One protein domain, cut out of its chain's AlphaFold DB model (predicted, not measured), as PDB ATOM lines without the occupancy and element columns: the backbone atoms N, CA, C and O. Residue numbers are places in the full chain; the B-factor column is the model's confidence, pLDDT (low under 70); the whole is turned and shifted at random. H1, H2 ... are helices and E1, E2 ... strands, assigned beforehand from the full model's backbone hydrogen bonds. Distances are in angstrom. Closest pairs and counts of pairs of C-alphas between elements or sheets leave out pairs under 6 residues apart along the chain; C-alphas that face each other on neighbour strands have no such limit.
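AT A GLANCE: This is residues 30 to 147 of the 251 residues of an uncharacterized protein of Clostridiales bacterium (UniProt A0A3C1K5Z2). A strongly twisted, curled sheet of six strands wraps round one short helix, H1, which sits in its hollow; H3 packs over E3 and E5 on the side of the sheet away from H1, and H2 only grazes that side. The long strand E3 runs through the middle and bends sharply, with E2 along one side and E5 and E4, one after the other, along the other side. The printed part has 118 residues with three named helices and six named strands; along the chain come H1, then the strands E1 to E5, then H2 and H3, and last E6; the class is mixed, helices and strands, and the sheet is branched, with its neighbour pairs E1 and E2, E2 and E3, E3 and E4, E3 and E5, and E4 and E6 antiparallel. It is compact, with a radius of gyration of the C-alphas of 13.5 A and spans of 37 by 30 by 22 A.

HOW THE PARTS SIT: Start at E3, residues 74 to 84, which bends by 67 degrees at residue 81. On one side of it look for E2, residues 61 to 68, with N 65 and O 77 2.8 A apart; on the other side E5, residues 97 to 102, is beside residues 74 to 79, with N 98 and O 78 2.8 A apart, and E4, residues 88 to 92, is beside residues 81 to 84, with N 90 and O 83 2.8 A apart. The edge strand E1, residues 49 to 55, is the neighbour of E2, with N 51 and O 64 2.9 A apart, and the edge strand E6, residues 142 to 146, is the neighbour of E4, with N 143 and O 91 2.8 A apart, both within hydrogen-bond range. E1 E2 E3 E4 form a meander, each strand the antiparallel neighbour of the one before. The sheet curls round H1, residues 30 to 38; the closest C-alphas of H1 and E4 are those of Glu 30 and Ile 89, 6.0 A apart. H3, residues 121 to 130, lies over E3 and E5 at a height over the sheet of 9.4 A, and runs along the strands, only just, at 29 degrees to E3 on the local plane. H2, residues 112 to 118, only grazes the sheet and meets H3 only through their link. Every O i to N i+4 pair is within hydrogen-bond range in H1 and H3; in H2 1 of 3 is, beside 3 of 4 O i to N i+3 pairs.

IN THESE COORDINATES: Find C-alpha 74 at (263.853, 312.986, 156.302); from there E3 runs 26.8 A to C-alpha 84. E2 measures 22.8 A, E1 18.2 A, E5 15.8 A and H3 14.2 A. H1 begins at C-alpha 30, (268.157, 295.362, 166.543), and E6 ends at C-alpha 146, (261.710, 289.955, 167.363).

THE WHOLE: The C-alphas of Ser 72 and Glu 136, the two farthest apart, are 39.3 A apart. The printed part has no cut; the link from H3 to E6 is long. Look for low confidence, pLDDT under 70, at residue 46 and residues 104 to 113, of which 112 and 113 belong to H2.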
ATOM      1  N   GLU A  30     268.917 295.096 165.323       93.62
ATOM      2  CA  GLU A  30     268.157 295.362 166.543       93.62
ATOM      3  C   GLU A  30     267.646 296.811 166.621       93.62
ATOM      4  O   GLU A  30     266.474 297.029 166.911       93.62
ATOM      5  N   PHE A  31     268.485 297.795 166.287       93.38
ATOM      6  CA  PHE A  31     268.157 299.219 166.365       93.38
ATOM      7  C   PHE A  31     267.181 299.597 165.261       93.38
ATOM      8  O   PHE A  31     266.215 300.318 165.494       93.38
ATOM      9  N   PHE A  32     267.391 299.037 164.071       92.25
ATOM     10  CA  PHE A  32     266.456 299.151 162.961       92.25
ATOM     11  C   PHE A  32     265.087 298.556 163.303       92.25
ATOM     12  O   PHE A  32     264.057 299.180 163.043       92.25
ATOM     13  N   THR A  33     265.075 297.372 163.925       93.94
ATOM     14  CA  THR A  33     263.849 296.700 164.373       93.94
ATOM     15  C   THR A  33     263.061 297.586 165.333       93.94
ATOM     16  O   THR A  33     261.869 297.790 165.125       93.94
ATOM     17  N   GLU A  34     263.702 298.130 166.372       95.56
ATOM     18  CA  GLU A  34     263.017 299.018 167.317       95.56
ATOM     19  C   GLU A  34     262.539 300.306 166.645       95.56
ATOM     20  O   GLU A  34     261.369 300.654 166.786       95.56
ATOM     21  N   ALA A  35     263.393 300.977 165.866       94.69
ATOM     22  CA  ALA A  35     263.034 302.229 165.207       94.69
ATOM     23  C   ALA A  35     261.787 302.083 164.333       94.69
ATOM     24  O   ALA A  35     260.809 302.809 164.508       94.69
ATOM     25  N   THR A  36     261.776 301.088 163.452       93.00
ATOM     26  CA  THR A  36     260.658 300.856 162.531       93.00
ATOM     27  C   THR A  36     259.432 300.240 163.212       93.00
ATOM     28  O   THR A  36     258.355 300.224 162.618       93.00
ATOM     29  N   SER A  37     259.548 299.745 164.450       93.75
ATOM     30  CA  SER A  37     258.416 299.260 165.254       93.75
ATOM     31  C   SER A  37     257.855 300.271 166.252       93.75
ATOM     32  O   SER A  37     256.710 300.110 166.689       93.75
ATOM     33  N   SER A  38     258.618 301.313 166.580       94.31
ATOM     34  CA  SER A  38     258.199 302.416 167.447       94.31
ATOM     35  C   SER A  38     257.695 303.629 166.669       94.31
ATOM     36  O   SER A  38     256.729 304.263 167.096       94.31
ATOM     37  N   LEU A  39     258.329 303.960 165.540       93.88
ATOM     38  CA  LEU A  39     258.074 305.196 164.806       93.88
ATOM     39  C   LEU A  39     256.989 305.018 163.739       93.88
ATOM     40  O   LEU A  39     257.050 304.140 162.882       93.88
ATOM     41  N   LEU A  40     256.005 305.909 163.752       91.69
ATOM     42  CA  LEU A  40     254.960 305.974 162.744       91.69
ATOM     43  C   LEU A  40     255.470 306.621 161.451       91.69
ATOM     44  O   LEU A  40     256.177 307.627 161.479       91.69
ATOM     45  N   GLY A  41     255.055 306.073 160.308       84.62
ATOM     46  CA  GLY A  41     255.326 306.666 158.997       84.62
ATOM     47  C   GLY A  41     256.738 306.428 158.461       84.62
ATOM     48  O   GLY A  41     257.039 306.940 157.387       84.62
ATOM     49  N   VAL A  42     257.577 305.646 159.146       87.50
ATOM     50  CA  VAL A  42     258.847 305.139 158.602       87.50
ATOM     51  C   VAL A  42     258.666 303.698 158.142       87.50
ATOM     52  O   VAL A  42     258.047 302.884 158.829       87.50
ATOM     53  N   ARG A  43     259.167 303.383 156.948       78.62
ATOM     54  CA  ARG A  43     259.018 302.046 156.364       78.62
ATOM     55  C   ARG A  43     260.101 301.083 156.841       78.62
ATOM     56  O   ARG A  43     259.824 299.894 156.987       78.62
ATOM     57  N   GLY A  44     261.312 301.586 157.049       79.06
ATOM     58  CA  GLY A  44     262.494 300.745 156.992       79.06
ATOM     59  C   GLY A  44     262.974 300.604 155.547       79.06
ATOM     60  O   GLY A  44     262.280 299.982 154.740       79.06
ATOM     61  N   ASP A  45     264.129 301.163 155.206       76.12
ATOM     62  CA  ASP A  45     264.772 300.985 153.903       76.12
ATOM     63  C   ASP A  45     266.288 300.727 154.014       76.12
ATOM     64  O   ASP A  45     266.854 300.653 155.103       76.12
ATOM     65  N   GLU A  46     266.940 300.488 152.874       68.75
ATOM     66  CA  GLU A  46     268.375 300.168 152.799       68.75
ATOM     67  C   GLU A  46     269.306 301.375 153.017       68.75
ATOM     68  O   GLU A  46     270.515 301.203 153.168       68.75
ATOM     69  N   PHE A  47     268.764 302.591 153.024       75.00
ATOM     70  CA  PHE A  47     269.492 303.833 153.288       75.00
ATOM     71  C   PHE A  47     269.348 304.290 154.737       75.00
ATOM     72  O   PHE A  47     270.038 305.226 155.149       75.00
ATOM     73  N   ASP A  48     268.491 303.625 155.508       83.88
ATOM     74  CA  ASP A  48     268.321 303.889 156.921       83.88
ATOM     75  C   ASP A  48     269.613 303.681 157.700       83.88
ATOM     76  O   ASP A  48     270.365 302.724 157.503       83.88
ATOM     77  N   GLN A  49     269.849 304.580 158.649       84.50
ATOM     78  CA  GLN A  49     271.063 304.577 159.449       84.50
ATOM     79  C   GLN A  49     270.728 304.540 160.925       84.50
ATOM     80  O   GLN A  49     269.851 305.260 161.396       84.50
ATOM     81  N   THR A  50     271.481 303.736 161.666       87.00
ATOM     82  CA  THR A  50     271.397 303.650 163.124       87.00
ATOM     83  C   THR A  50     272.771 303.888 163.729       87.00
ATOM     84  O   THR A  50     273.748 303.318 163.240       87.00
ATOM     85  N   CYS A  51     272.857 304.650 164.815       86.69
ATOM     86  CA  CYS A  51     274.115 304.891 165.522       86.69
ATOM     87  C   CYS A  51     273.889 304.868 167.034       86.69
ATOM     88  O   CYS A  51     273.094 305.656 167.537       86.69
ATOM     89  N   LEU A  52     274.585 303.993 167.766       90.31
ATOM     90  CA  LEU A  52     274.578 304.033 169.230       90.31
ATOM     91  C   LEU A  52     275.305 305.297 169.706       90.31
ATOM     92  O   LEU A  52     276.454 305.521 169.332       90.31
ATOM     93  N   ILE A  53     274.644 306.096 170.538       90.50
ATOM     94  CA  ILE A  53     275.183 307.356 171.059       90.50
ATOM     95  C   ILE A  53     275.846 307.121 172.410       90.50
ATOM     96  O   ILE A  53     277.000 307.481 172.619       90.50
ATOM     97  N   GLU A  54     275.105 306.515 173.335       92.94
ATOM     98  CA  GLU A  54     275.574 306.263 174.692       92.94
ATOM     99  C   GLU A  54     274.847 305.076 175.323       92.94
ATOM    100  O   GLU A  54     273.840 304.576 174.815       92.94
ATOM    101  N   SER A  55     275.386 304.600 176.440       96.31
ATOM    102  CA  SER A  55     274.775 303.554 177.253       96.31
ATOM    103  C   SER A  55     274.888 303.904 178.725       96.31
ATOM    104  O   SER A  55     275.815 304.608 179.130       96.31
ATOM    105  N   ASP A  56     273.933 303.423 179.507       97.06
ATOM    106  CA  ASP A  56     273.882 303.643 180.947       97.06
ATOM    107  C   ASP A  56     274.533 302.484 181.725       97.06
ATOM    108  O   ASP A  56     274.950 301.472 181.152       97.06
ATOM    109  N   GLU A  57     274.648 302.625 183.046       95.88
ATOM    110  CA  GLU A  57     275.302 301.619 183.900       95.88
ATOM    111  C   GLU A  57     274.535 300.285 184.010       95.88
ATOM    112  O   GLU A  57     275.111 299.277 184.420       95.88
ATOM    113  N   TYR A  58     273.262 300.259 183.604       96.38
ATOM    114  CA  TYR A  58     272.406 299.067 183.587       96.38
ATOM    115  C   TYR A  58     272.357 298.402 182.203       96.38
ATOM    116  O   TYR A  58     271.679 297.388 182.031       96.38
ATOM    117  N   GLY A  59     273.096 298.934 181.223       93.69
ATOM    118  CA  GLY A  59     273.194 298.384 179.874       93.69
ATOM    119  C   GLY A  59     272.081 298.825 178.921       93.69
ATOM    120  O   GLY A  59     271.989 298.267 177.824       93.69
ATOM    121  N   ARG A  60     271.264 299.819 179.296       97.56
ATOM    122  CA  ARG A  60     270.374 300.501 178.342       97.56
ATOM    123  C   ARG A  60     271.216 301.284 177.353       97.56
ATOM    124  O   ARG A  60     272.277 301.789 177.716       97.56
ATOM    125  N   GLY A  61     270.730 301.449 176.130       96.94
ATOM    126  CA  GLY A  61     271.416 302.269 175.138       96.94
ATOM    127  C   GLY A  61     270.484 303.257 174.468       96.94
ATOM    128  O   GLY A  61     269.362 302.917 174.103       96.94
ATOM    129  N   MET A  62     270.986 304.475 174.279       96.62
ATOM    130  CA  MET A  62     270.353 305.477 173.437       96.62
ATOM    131  C   MET A  62     271.036 305.473 172.076       96.62
ATOM    132  O   MET A  62     272.264 305.561 171.987       96.62
ATOM    133  N   PHE A  63     270.251 305.380 171.014       93.31
ATOM    134  CA  PHE A  63     270.743 305.386 169.646       93.31
ATOM    135  C   PHE A  63     269.954 306.374 168.797       93.31
ATOM    136  O   PHE A  63     268.803 306.696 169.084       93.31
ATOM    137  N   ALA A  64     270.591 306.864 167.745       91.50
ATOM    138  CA  ALA A  64     269.947 307.680 166.741       91.50
ATOM    139  C   ALA A  64     269.542 306.842 165.531       91.50
ATOM    140  O   ALA A  64     270.232 305.883 165.175       91.50
ATOM    141  N   TYR A  65     268.453 307.248 164.888       90.56
ATOM    142  CA  TYR A  65     267.935 306.673 163.656       90.56
ATOM    143  C   TYR A  65     267.660 307.781 162.636       90.56
ATOM    144  O   TYR A  65     267.069 308.809 162.974       90.56
ATOM    145  N   ASN A  66     268.098 307.571 161.396       87.75
ATOM    146  CA  ASN A  66     267.841 308.453 160.262       87.75
ATOM    147  C   ASN A  66     267.179 307.651 159.139       87.75
ATOM    148  O   ASN A  66     267.647 306.560 158.820       87.75
ATOM    149  N   SER A  67     266.101 308.192 158.576       87.12
ATOM    150  CA  SER A  67     265.280 307.542 157.550       87.12
ATOM    151  C   SER A  67     264.506 308.573 156.724       87.12
ATOM    152  O   SER A  67     264.635 309.784 156.919       87.12
ATOM    153  N   TYR A  68     263.646 308.099 155.830       84.69
ATOM    154  CA  TYR A  68     262.612 308.886 155.175       84.69
ATOM    155  C   TYR A  68     261.231 308.519 155.712       84.69
ATOM    156  O   TYR A  68     260.885 307.350 155.886       84.69
ATOM    157  N   SER A  69     260.403 309.535 155.938       82.94
ATOM    158  CA  SER A  69     258.995 309.328 156.235       82.94
ATOM    159  C   SER A  69     258.199 309.108 154.958       82.94
ATOM    160  O   SER A  69     258.606 309.462 153.847       82.94
ATOM    161  N   SER A  70     256.975 308.636 155.156       78.56
ATOM    162  CA  SER A  70     255.872 308.647 154.199       78.56
ATOM    163  C   SER A  70     255.750 309.949 153.393       78.56
ATOM    164  O   SER A  70     255.343 309.947 152.231       78.56
ATOM    165  N   ASP A  71     256.145 311.078 153.976       76.50
ATOM    166  CA  ASP A  71     255.952 312.410 153.396       76.50
ATOM    167  C   ASP A  71     257.136 312.830 152.531       76.50
ATOM    168  O   ASP A  71     257.251 313.997 152.164       76.50
ATOM    169  N   SER A  72     258.036 311.884 152.234       77.12
ATOM    170  CA  SER A  72     259.316 312.135 151.566       77.12
ATOM    171  C   SER A  72     260.175 313.168 152.307       77.12
ATOM    172  O   SER A  72     261.060 313.789 151.720       77.12
ATOM    173  N   LYS A  73     259.913 313.365 153.605       83.25
ATOM    174  CA  LYS A  73     260.738 314.176 154.498       83.25
ATOM    175  C   LYS A  73     261.697 313.260 155.229       83.25
ATOM    176  O   LYS A  73     261.329 312.146 155.591       83.25
ATOM    177  N   LYS A  74     262.904 313.740 155.488       85.31
ATOM    178  CA  LYS A  74     263.853 312.986 156.302       85.31
ATOM    179  C   LYS A  74     263.402 313.000 157.752       85.31
ATOM    180  O   LYS A  74     262.854 313.995 158.230       85.31
ATOM    181  N   VAL A  75     263.629 311.887 158.421       88.38
ATOM    182  CA  VAL A  75     263.272 311.643 159.810       88.38
ATOM    183  C   VAL A  75     264.548 311.487 160.589       88.38
ATOM    184  O   VAL A  75     265.385 310.665 160.235       88.38
ATOM    185  N   PHE A  76     264.653 312.229 161.679       90.12
ATOM    186  CA  PHE A  76     265.679 312.017 162.674       90.12
ATOM    187  C   PHE A  76     265.025 311.669 164.000       90.12
ATOM    188  O   PHE A  76     264.103 312.359 164.447       90.12
ATOM    189  N   ALA A  77     265.478 310.583 164.612       93.44
ATOM    190  CA  ALA A  77     264.933 310.101 165.862       93.44
ATOM    191  C   ALA A  77     266.032 309.700 166.841       93.44
ATOM    192  O   ALA A  77     267.079 309.193 166.442       93.44
ATOM    193  N   LEU A  78     265.752 309.899 168.125       95.31
ATOM    194  CA  LEU A  78     266.489 309.298 169.230       95.31
ATOM    195  C   LEU A  78     265.609 308.228 169.845       95.31
ATOM    196  O   LEU A  78     264.432 308.488 170.077       95.31
ATOM    197  N   LEU A  79     266.172 307.058 170.115       97.44
ATOM    198  CA  LEU A  79     265.464 305.934 170.709       97.44
ATOM    199  C   LEU A  79     266.264 305.325 171.858       97.44
ATOM    200  O   LEU A  79     267.496 305.359 171.837       97.44
ATOM    201  N   ILE A  80     265.568 304.766 172.848       98.44
ATOM    202  CA  ILE A  80     266.170 304.067 173.987       98.44
ATOM    203  C   ILE A  80     265.672 302.626 174.056       98.44
ATOM    204  O   ILE A  80     264.514 302.371 174.395       98.44
ATOM    205  N   TYR A  81     266.605 301.690 173.883       98.19
ATOM    206  CA  TYR A  81     266.371 300.287 174.200       98.19
ATOM    207  C   TYR A  81     266.750 299.992 175.651       98.19
ATOM    208  O   TYR A  81     267.687 300.563 176.215       98.19
ATOM    209  N   GLN A  82     266.034 299.050 176.253       97.88
ATOM    210  CA  GLN A  82     266.211 298.627 177.641       97.88
ATOM    211  C   GLN A  82     267.128 297.410 177.752       97.88
ATOM    212  O   GLN A  82     267.955 297.314 178.653       97.88
ATOM    213  N   LYS A  83     266.966 296.462 176.828       95.81
ATOM    214  CA  LYS A  83     267.725 295.213 176.766       95.81
ATOM    215  C   LYS A  83     267.690 294.687 175.339       95.81
ATOM    216  O   LYS A  83     266.742 294.933 174.598       95.81
ATOM    217  N   LYS A  84     268.702 293.919 174.959       94.94
ATOM    218  CA  LYS A  84     268.700 293.150 173.715       94.94
ATOM    219  C   LYS A  84     269.385 291.811 173.914       94.94
ATOM    220  O   LYS A  84     270.309 291.690 174.718       94.94
ATOM    221  N   ASP A  85     268.933 290.821 173.168       94.56
ATOM    222  CA  ASP A  85     269.603 289.536 173.024       94.56
ATOM    223  C   ASP A  85     269.711 289.164 171.536       94.56
ATOM    224  O   ASP A  85     269.528 290.001 170.654       94.56
ATOM    225  N   ASN A  86     270.046 287.910 171.231       91.50
ATOM    226  CA  ASN A  86     270.224 287.455 169.849       91.50
ATOM    227  C   ASN A  86     268.912 287.341 169.049       91.50
ATOM    228  O   ASN A  86     268.956 287.064 167.850       91.50
ATOM    229  N   LYS A  87     267.750 287.467 169.695       94.44
ATOM    230  CA  LYS A  87     266.424 287.225 169.118       94.44
ATOM    231  C   LYS A  87     265.470 288.400 169.302       94.44
ATOM    232  O   LYS A  87     264.634 288.607 168.425       94.44
ATOM    233  N   TYR A  88     265.566 289.141 170.399       95.75
ATOM    234  CA  TYR A  88     264.636 290.207 170.749       95.75
ATOM    235  C   TYR A  88     265.359 291.489 171.156       95.75
ATOM    236  O   TYR A  88     266.416 291.459 171.790       95.75
ATOM    237  N   ILE A  89     264.729 292.615 170.831       96.75
ATOM    238  CA  ILE A  89     265.000 293.913 171.443       96.75
ATOM    239  C   ILE A  89     263.828 294.285 172.349       96.75
ATOM    240  O   ILE A  89     262.673 293.995 172.025       96.75
ATOM    241  N   TYR A  90     264.140 294.879 173.497       97.12
ATOM    242  CA  TYR A  90     263.196 295.232 174.547       97.12
ATOM    243  C   TYR A  90     263.256 296.736 174.794       97.12
ATOM    244  O   TYR A  90     264.344 297.277 174.988       97.12
ATOM    245  N   TYR A  91     262.105 297.398 174.837       97.31
ATOM    246  CA  TYR A  91     261.978 298.844 175.029       97.31
ATOM    247  C   TYR A  91     260.668 299.186 175.747       97.31
ATOM    248  O   TYR A  91     259.778 298.344 175.850       97.31
ATOM    249  N   TYR A  92     260.518 300.403 176.265       95.81
ATOM    250  CA  TYR A  92     259.242 300.850 176.832       95.81
ATOM    251  C   TYR A  92     258.365 301.459 175.724       95.81
ATOM    252  O   TYR A  92     258.664 302.526 175.194       95.81
ATOM    253  N   SER A  93     257.291 300.766 175.327       92.88
ATOM    254  CA  SER A  93     256.425 301.207 174.218       92.88
ATOM    255  C   SER A  93     255.846 302.605 174.460       92.88
ATOM    256  O   SER A  93     255.424 302.930 175.566       92.88
ATOM    257  N   ASP A  94     255.753 303.393 173.386       91.19
ATOM    258  CA  ASP A  94     255.109 304.717 173.331       91.19
ATOM    259  C   ASP A  94     255.810 305.837 174.119       91.19
ATOM    260  O   ASP A  94     255.331 306.967 174.126       91.19
ATOM    261  N   CYS A  95     256.964 305.567 174.733       94.19
ATOM    262  CA  CYS A  95     257.805 306.588 175.366       94.19
ATOM    263  C   CYS A  95     259.307 306.417 175.087       94.19
ATOM    264  O   CYS A  95     260.114 307.179 175.615       94.19
ATOM    265  N   ASN A  96     259.701 305.439 174.267       96.62
ATOM    266  CA  ASN A  96     261.104 305.134 173.986       96.62
ATOM    267  C   ASN A  96     261.749 306.015 172.916       96.62
ATOM    268  O   ASN A  96     262.880 305.726 172.550       96.62
ATOM    269  N   TYR A  97     261.079 307.047 172.392       97.06
ATOM    270  CA  TYR A  97     261.637 307.838 171.297       97.06
ATOM    271  C   TYR A  97     261.299 309.331 171.325       97.06
ATOM    272  O   TYR A  97     260.278 309.761 171.859       97.06
ATOM    273  N   LEU A  98     262.153 310.099 170.652       95.19
ATOM    274  CA  LEU A  98     261.902 311.447 170.149       95.19
ATOM    275  C   LEU A  98     262.036 311.423 168.629       95.19
ATOM    276  O   LEU A  98     262.881 310.705 168.101       95.19
ATOM    277  N   VAL A  99     261.239 312.219 167.918       93.31
ATOM    278  CA  VAL A  99     261.264 312.264 166.451       93.31
ATOM    279  C   VAL A  99     261.094 313.689 165.935       93.31
ATOM    280  O   VAL A  99     260.292 314.461 166.463       93.31
ATOM    281  N   LYS A 100     261.854 314.049 164.897       90.62
ATOM    282  CA  LYS A 100     261.754 315.328 164.187       90.62
ATOM    283  C   LYS A 100     261.927 315.135 162.680       90.62
ATOM    284  O   LYS A 100     262.717 314.287 162.260       90.62
ATOM    285  N   PRO A 101     261.238 315.938 161.854       88.69
ATOM    286  CA  PRO A 101     261.633 316.097 160.466       88.69
ATOM    287  C   PRO A 101     262.939 316.895 160.389       88.69
ATOM    288  O   PRO A 101     263.119 317.852 161.145       88.69
ATOM    289  N   ILE A 102     263.815 316.541 159.451       84.06
ATOM    290  CA  ILE A 102     265.048 317.289 159.168       84.06
ATOM    291  C   ILE A 102     265.153 317.627 157.677       84.06
ATOM    292  O   ILE A 102     264.580 316.942 156.830       84.06
ATOM    293  N   ASP A 103     265.896 318.685 157.352       76.12
ATOM    294  CA  ASP A 103     266.100 319.126 155.964       76.12
ATOM    295  C   ASP A 103     267.372 318.502 155.338       76.12
ATOM    296  O   ASP A 103     267.434 318.202 154.138       76.12
ATOM    297  N   GLU A 104     268.390 318.223 156.154       68.38
ATOM    298  CA  GLU A 104     269.718 317.757 155.729       68.38
ATOM    299  C   GLU A 104     269.830 316.220 155.780       68.38
ATOM    300  O   GLU A 104     269.142 315.567 156.553       68.38
ATOM    301  N   HIS A 105     270.620 315.604 154.885       61.81
ATOM    302  CA  HIS A 105     270.911 314.160 154.957       61.81
ATOM    303  C   HIS A 105     272.302 313.989 155.542       61.81
ATOM    304  O   HIS A 105     273.253 314.535 154.989       61.81
ATOM    305  N   TYR A 106     272.432 313.190 156.593       63.25
ATOM    306  CA  TYR A 106     273.737 312.690 157.011       63.25
ATOM    307  C   TYR A 106     273.986 311.373 156.279       63.25
ATOM    308  O   TYR A 106     273.146 310.480 156.348       63.25
ATOM    309  N   GLU A 107     275.071 311.290 155.509       54.91
ATOM    310  CA  GLU A 107     275.384 310.115 154.681       54.91
ATOM    311  C   GLU A 107     276.172 309.037 155.437       54.91
ATOM    312  O   GLU A 107     276.210 307.895 154.991       54.91
ATOM    313  N   THR A 108     276.829 309.361 156.555       52.75
ATOM    314  CA  THR A 108     277.885 308.482 157.096       52.75
ATOM    315  C   THR A 108     277.874 308.287 158.611       52.75
ATOM    316  O   THR A 108     278.317 307.242 159.077       52.75
ATOM    317  N   SER A 109     277.361 309.242 159.384       57.72
ATOM    318  CA  SER A 109     277.162 309.135 160.837       57.72
ATOM    319  C   SER A 109     276.543 310.431 161.344       57.72
ATOM    320  O   SER A 109     276.948 311.495 160.881       57.72
ATOM    321  N   ILE A 110     275.620 310.362 162.303       64.25
ATOM    322  CA  ILE A 110     275.063 311.546 162.968       64.25
ATOM    323  C   ILE A 110     276.102 312.082 163.966       64.25
ATOM    324  O   ILE A 110     276.387 311.397 164.952       64.25
ATOM    325  N   PRO A 111     276.690 313.270 163.744       63.16
ATOM    326  CA  PRO A 111     277.566 313.901 164.722       63.16
ATOM    327  C   PRO A 111     276.778 314.247 165.988       63.16
ATOM    328  O   PRO A 111     275.636 314.695 165.909       63.16
ATOM    329  N   SER A 112     277.398 314.113 167.160       64.62
ATOM    330  CA  SER A 112     276.783 314.475 168.446       64.62
ATOM    331  C   SER A 112     276.292 315.928 168.478       64.62
ATOM    332  O   SER A 112     275.289 316.232 169.113       64.62
ATOM    333  N   GLU A 113     276.974 316.812 167.747       67.00
ATOM    334  CA  GLU A 113     276.618 318.228 167.588       67.00
ATOM    335  C   GLU A 113     275.278 318.427 166.855       67.00
ATOM    336  O   GLU A 113     274.563 319.389 167.124       67.00
ATOM    337  N   GLU A 114     274.878 317.496 165.982       73.31
ATOM    338  CA  GLU A 114     273.586 317.555 165.285       73.31
ATOM    339  C   GLU A 114     272.430 317.092 166.180       73.31
ATOM    340  O   GLU A 114     271.291 317.503 165.975       73.31
ATOM    341  N   ILE A 115     272.697 316.296 167.222       83.25
ATOM    342  CA  ILE A 115     271.661 315.920 168.194       83.25
ATOM    343  C   ILE A 115     271.136 317.168 168.909       83.25
ATOM    344  O   ILE A 115     269.926 317.388 168.942       83.25
ATOM    345  N   GLU A 116     272.041 318.013 169.415       84.44
ATOM    346  CA  GLU A 116     271.683 319.249 170.126       84.44
ATOM    347  C   GLU A 116     271.012 320.293 169.210       84.44
ATOM    348  O   GLU A 116     270.331 321.198 169.696       84.44
ATOM    349  N   ARG A 117     271.155 320.166 167.881       85.94
ATOM    350  CA  ARG A 117     270.461 321.011 166.896       85.94
ATOM    351  C   ARG A 117     268.967 320.698 166.803       85.94
ATOM    352  O   ARG A 117     268.173 321.611 166.574       85.94
ATOM    353  N   TYR A 118     268.582 319.429 166.950       87.81
ATOM    354  CA  TYR A 118     267.199 318.972 166.750       87.81
ATOM    355  C   TYR A 118     266.452 318.659 168.046       87.81
ATOM    356  O   TYR A 118     265.221 318.764 168.074       87.81
ATOM    357  N   PHE A 119     267.172 318.302 169.108       91.50
ATOM    358  CA  PHE A 119     266.606 317.939 170.402       91.50
ATOM    359  C   PHE A 119     267.239 318.781 171.502       91.50
ATOM    360  O   PHE A 119     268.461 318.856 171.628       91.50
ATOM    361  N   THR A 120     266.396 319.419 172.311       93.69
ATOM    362  CA  THR A 120     266.883 320.183 173.462       93.69
ATOM    363  C   THR A 120     267.413 319.238 174.537       93.69
ATOM    364  O   THR A 120     267.077 318.050 174.575       93.69
ATOM    365  N   LYS A 121     268.230 319.762 175.455       93.56
ATOM    366  CA  LYS A 121     268.690 318.974 176.606       93.56
ATOM    367  C   LYS A 121     267.509 318.526 177.457       93.56
ATOM    368  O   LYS A 121     267.496 317.396 177.926       93.56
ATOM    369  N   GLU A 122     266.504 319.381 177.602       96.38
ATOM    370  CA  GLU A 122     265.263 319.072 178.301       96.38
ATOM    371  C   GLU A 122     264.512 317.901 177.650       96.38
ATOM    372  O   GLU A 122     264.087 316.999 178.370       96.38
ATOM    373  N   ASP A 123     264.406 317.862 176.314       94.94
ATOM    374  CA  ASP A 123     263.770 316.743 175.599       94.94
ATOM    375  C   ASP A 123     264.506 315.422 175.872       94.94
ATOM    376  O   ASP A 123     263.882 314.403 176.175       94.94
ATOM    377  N   ILE A 124     265.841 315.437 175.792       96.25
ATOM    378  CA  ILE A 124     266.680 314.247 175.999       96.25
ATOM    379  C   ILE A 124     266.595 313.768 177.452       96.25
ATOM    380  O   ILE A 124     266.440 312.572 177.699       96.25
ATOM    381  N   GLU A 125     266.648 314.676 178.427       97.38
ATOM    382  CA  GLU A 125     266.501 314.326 179.842       97.38
ATOM    383  C   GLU A 125     265.094 313.806 180.160       97.38
ATOM    384  O   GLU A 125     264.938 312.868 180.947       97.38
ATOM    385  N   GLN A 126     264.058 314.342 179.509       97.31
ATOM    386  CA  GLN A 126     262.706 313.803 179.620       97.31
ATOM    387  C   GLN A 126     262.618 312.387 179.034       97.31
ATOM    388  O   GLN A 126     262.071 311.499 179.692       97.31
ATOM    389  N   LEU A 127     263.187 312.155 177.845       97.44
ATOM    390  CA  LEU A 127     263.256 310.831 177.220       97.44
ATOM    391  C   LEU A 127     263.957 309.824 178.144       97.44
ATOM    392  O   LEU A 127     263.416 308.753 178.422       97.44
ATOM    393  N   LYS A 128     265.124 310.188 178.685       98.19
ATOM    394  CA  LYS A 128     265.881 309.378 179.651       98.19
ATOM    395  C   LYS A 128     265.074 309.078 180.912       98.19
ATOM    396  O   LYS A 128     265.007 307.930 181.346       98.19
ATOM    397  N   SER A 129     264.421 310.089 181.478       97.88
ATOM    398  CA  SER A 129     263.604 309.946 182.686       97.88
ATOM    399  C   SER A 129     262.439 308.969 182.488       97.88
ATOM    400  O   SER A 129     262.226 308.100 183.335       97.88
ATOM    401  N   LEU A 130     261.736 309.052 181.350       96.81
ATOM    402  CA  LEU A 130     260.648 308.133 180.985       96.81
ATOM    403  C   LEU A 130     261.124 306.690 180.759       96.81
ATOM    404  O   LEU A 130     260.328 305.760 180.882       96.81
ATOM    405  N   ASN A 131     262.409 306.508 180.455       97.94
ATOM    406  CA  ASN A 131     263.038 305.220 180.173       97.94
ATOM    407  C   ASN A 131     263.873 304.677 181.339       97.94
ATOM    408  O   ASN A 131     264.673 303.764 181.140       97.94
ATOM    409  N   ASP A 132     263.672 305.213 182.549       97.75
ATOM    410  CA  ASP A 132     264.360 304.799 183.776       97.75
ATOM    411  C   ASP A 132     265.898 304.847 183.663       97.75
ATOM    412  O   ASP A 132     266.598 304.031 184.259       97.75
ATOM    413  N   TRP A 133     266.441 305.811 182.912       98.25
ATOM    414  CA  TRP A 133     267.887 305.958 182.705       98.25
ATOM    415  C   TRP A 133     268.659 306.030 184.031       98.25
ATOM    416  O   TRP A 133     268.273 306.784 184.931       98.25
ATOM    417  N   ASN A 134     269.750 305.262 184.149       97.75
ATOM    418  CA  ASN A 134     270.536 305.096 185.384       97.75
ATOM    419  C   ASN A 134     269.712 304.635 186.608       97.75
ATOM    420  O   ASN A 134     270.036 304.956 187.752       97.75
ATOM    421  N   LYS A 135     268.626 303.887 186.396       97.19
ATOM    422  CA  LYS A 135     267.868 303.204 187.461       97.19
ATOM    423  C   LYS A 135     267.797 301.707 187.177       97.19
ATOM    424  O   LYS A 135     268.081 301.276 186.067       97.19
ATOM    425  N   GLU A 136     267.372 300.899 188.139       96.44
ATOM    426  CA  GLU A 136     267.146 299.467 187.897       96.44
ATOM    427  C   GLU A 136     266.158 299.224 186.742       96.44
ATOM    428  O   GLU A 136     265.239 300.012 186.508       96.44
ATOM    429  N   LEU A 137     266.386 298.152 185.978       94.38
ATOM    430  CA  LEU A 137     265.522 297.746 184.869       94.38
ATOM    431  C   LEU A 137     264.182 297.227 185.402       94.38
ATOM    432  O   LEU A 137     264.160 296.339 186.251       94.38
ATOM    433  N   ASP A 138     263.070 297.736 184.866       94.62
ATOM    434  CA  ASP A 138     261.732 297.237 185.189       94.62
ATOM    435  C   ASP A 138     261.210 296.355 184.052       94.62
ATOM    436  O   ASP A 138     260.619 296.826 183.076       94.62
ATOM    437  N   GLU A 139     261.421 295.045 184.187       91.56
ATOM    438  CA  GLU A 139     260.998 294.067 183.181       91.56
ATOM    439  C   GLU A 139     259.472 294.051 182.971       91.56
ATOM    440  O   GLU A 139     259.006 293.666 181.901       91.56
ATOM    441  N   ASN A 140     258.674 294.543 183.932       92.12
ATOM    442  CA  ASN A 140     257.215 294.607 183.790       92.12
ATOM    443  C   ASN A 140     256.756 295.653 182.770       92.12
ATOM    444  O   ASN A 140     255.595 295.623 182.357       92.12
ATOM    445  N   LYS A 141     257.634 296.588 182.390       93.62
ATOM    446  CA  LYS A 141     257.371 297.633 181.393       93.62
ATOM    447  C   LYS A 141     257.865 297.260 179.997       93.62
ATOM    448  O   LYS A 141     257.602 297.998 179.049       93.62
ATOM    449  N   TYR A 142     258.593 296.153 179.850       94.38
ATOM    450  CA  TYR A 142     259.169 295.776 178.565       94.38
ATOM    451  C   TYR A 142     258.092 295.496 177.540       94.38
ATOM    452  O   TYR A 142     257.235 294.656 177.750       94.38
ATOM    453  N   PHE A 143     258.193 296.134 176.390       94.88
ATOM    454  CA  PHE A 143     257.659 295.641 175.138       94.88
ATOM    455  C   PHE A 143     258.811 294.981 174.382       94.88
ATOM    456  O   PHE A 143     259.933 295.492 174.423       94.88
ATOM    457  N   ARG A 144     258.576 293.846 173.722       94.50
ATOM    458  CA  ARG A 144     259.622 293.157 172.958       94.50
ATOM    459  C   ARG A 144     259.229 293.022 171.500       94.50
ATOM    460  O   ARG A 144     258.080 292.727 171.188       94.50
ATOM    461  N   THR A 145     260.222 293.122 170.631       93.38
ATOM    462  CA  THR A 145     260.063 292.871 169.200       93.38
ATOM    463  C   THR A 145     261.145 291.906 168.747       93.38
ATOM    464  O   THR A 145     262.309 292.018 169.141       93.38
ATOM    465  N   LYS A 146     260.760 290.904 167.950       93.12
ATOM    466  CA  LYS A 146     261.710 289.955 167.363       93.12
ATOM    467  C   LYS A 146     262.607 290.705 166.381       93.12
ATOM    468  O   LYS A 146     262.095 291.367 165.490       93.12
ATOM    469  N   ILE A 147     263.920 290.564 166.521       93.56
ATOM    470  CA  ILE A 147     264.898 291.200 165.636       93.56
ATOM    471  C   ILE A 147     264.747 290.630 164.226       93.56
ATOM    472  O   ILE A 147     264.761 289.408 164.033       93.56
TER     473      ILE A 147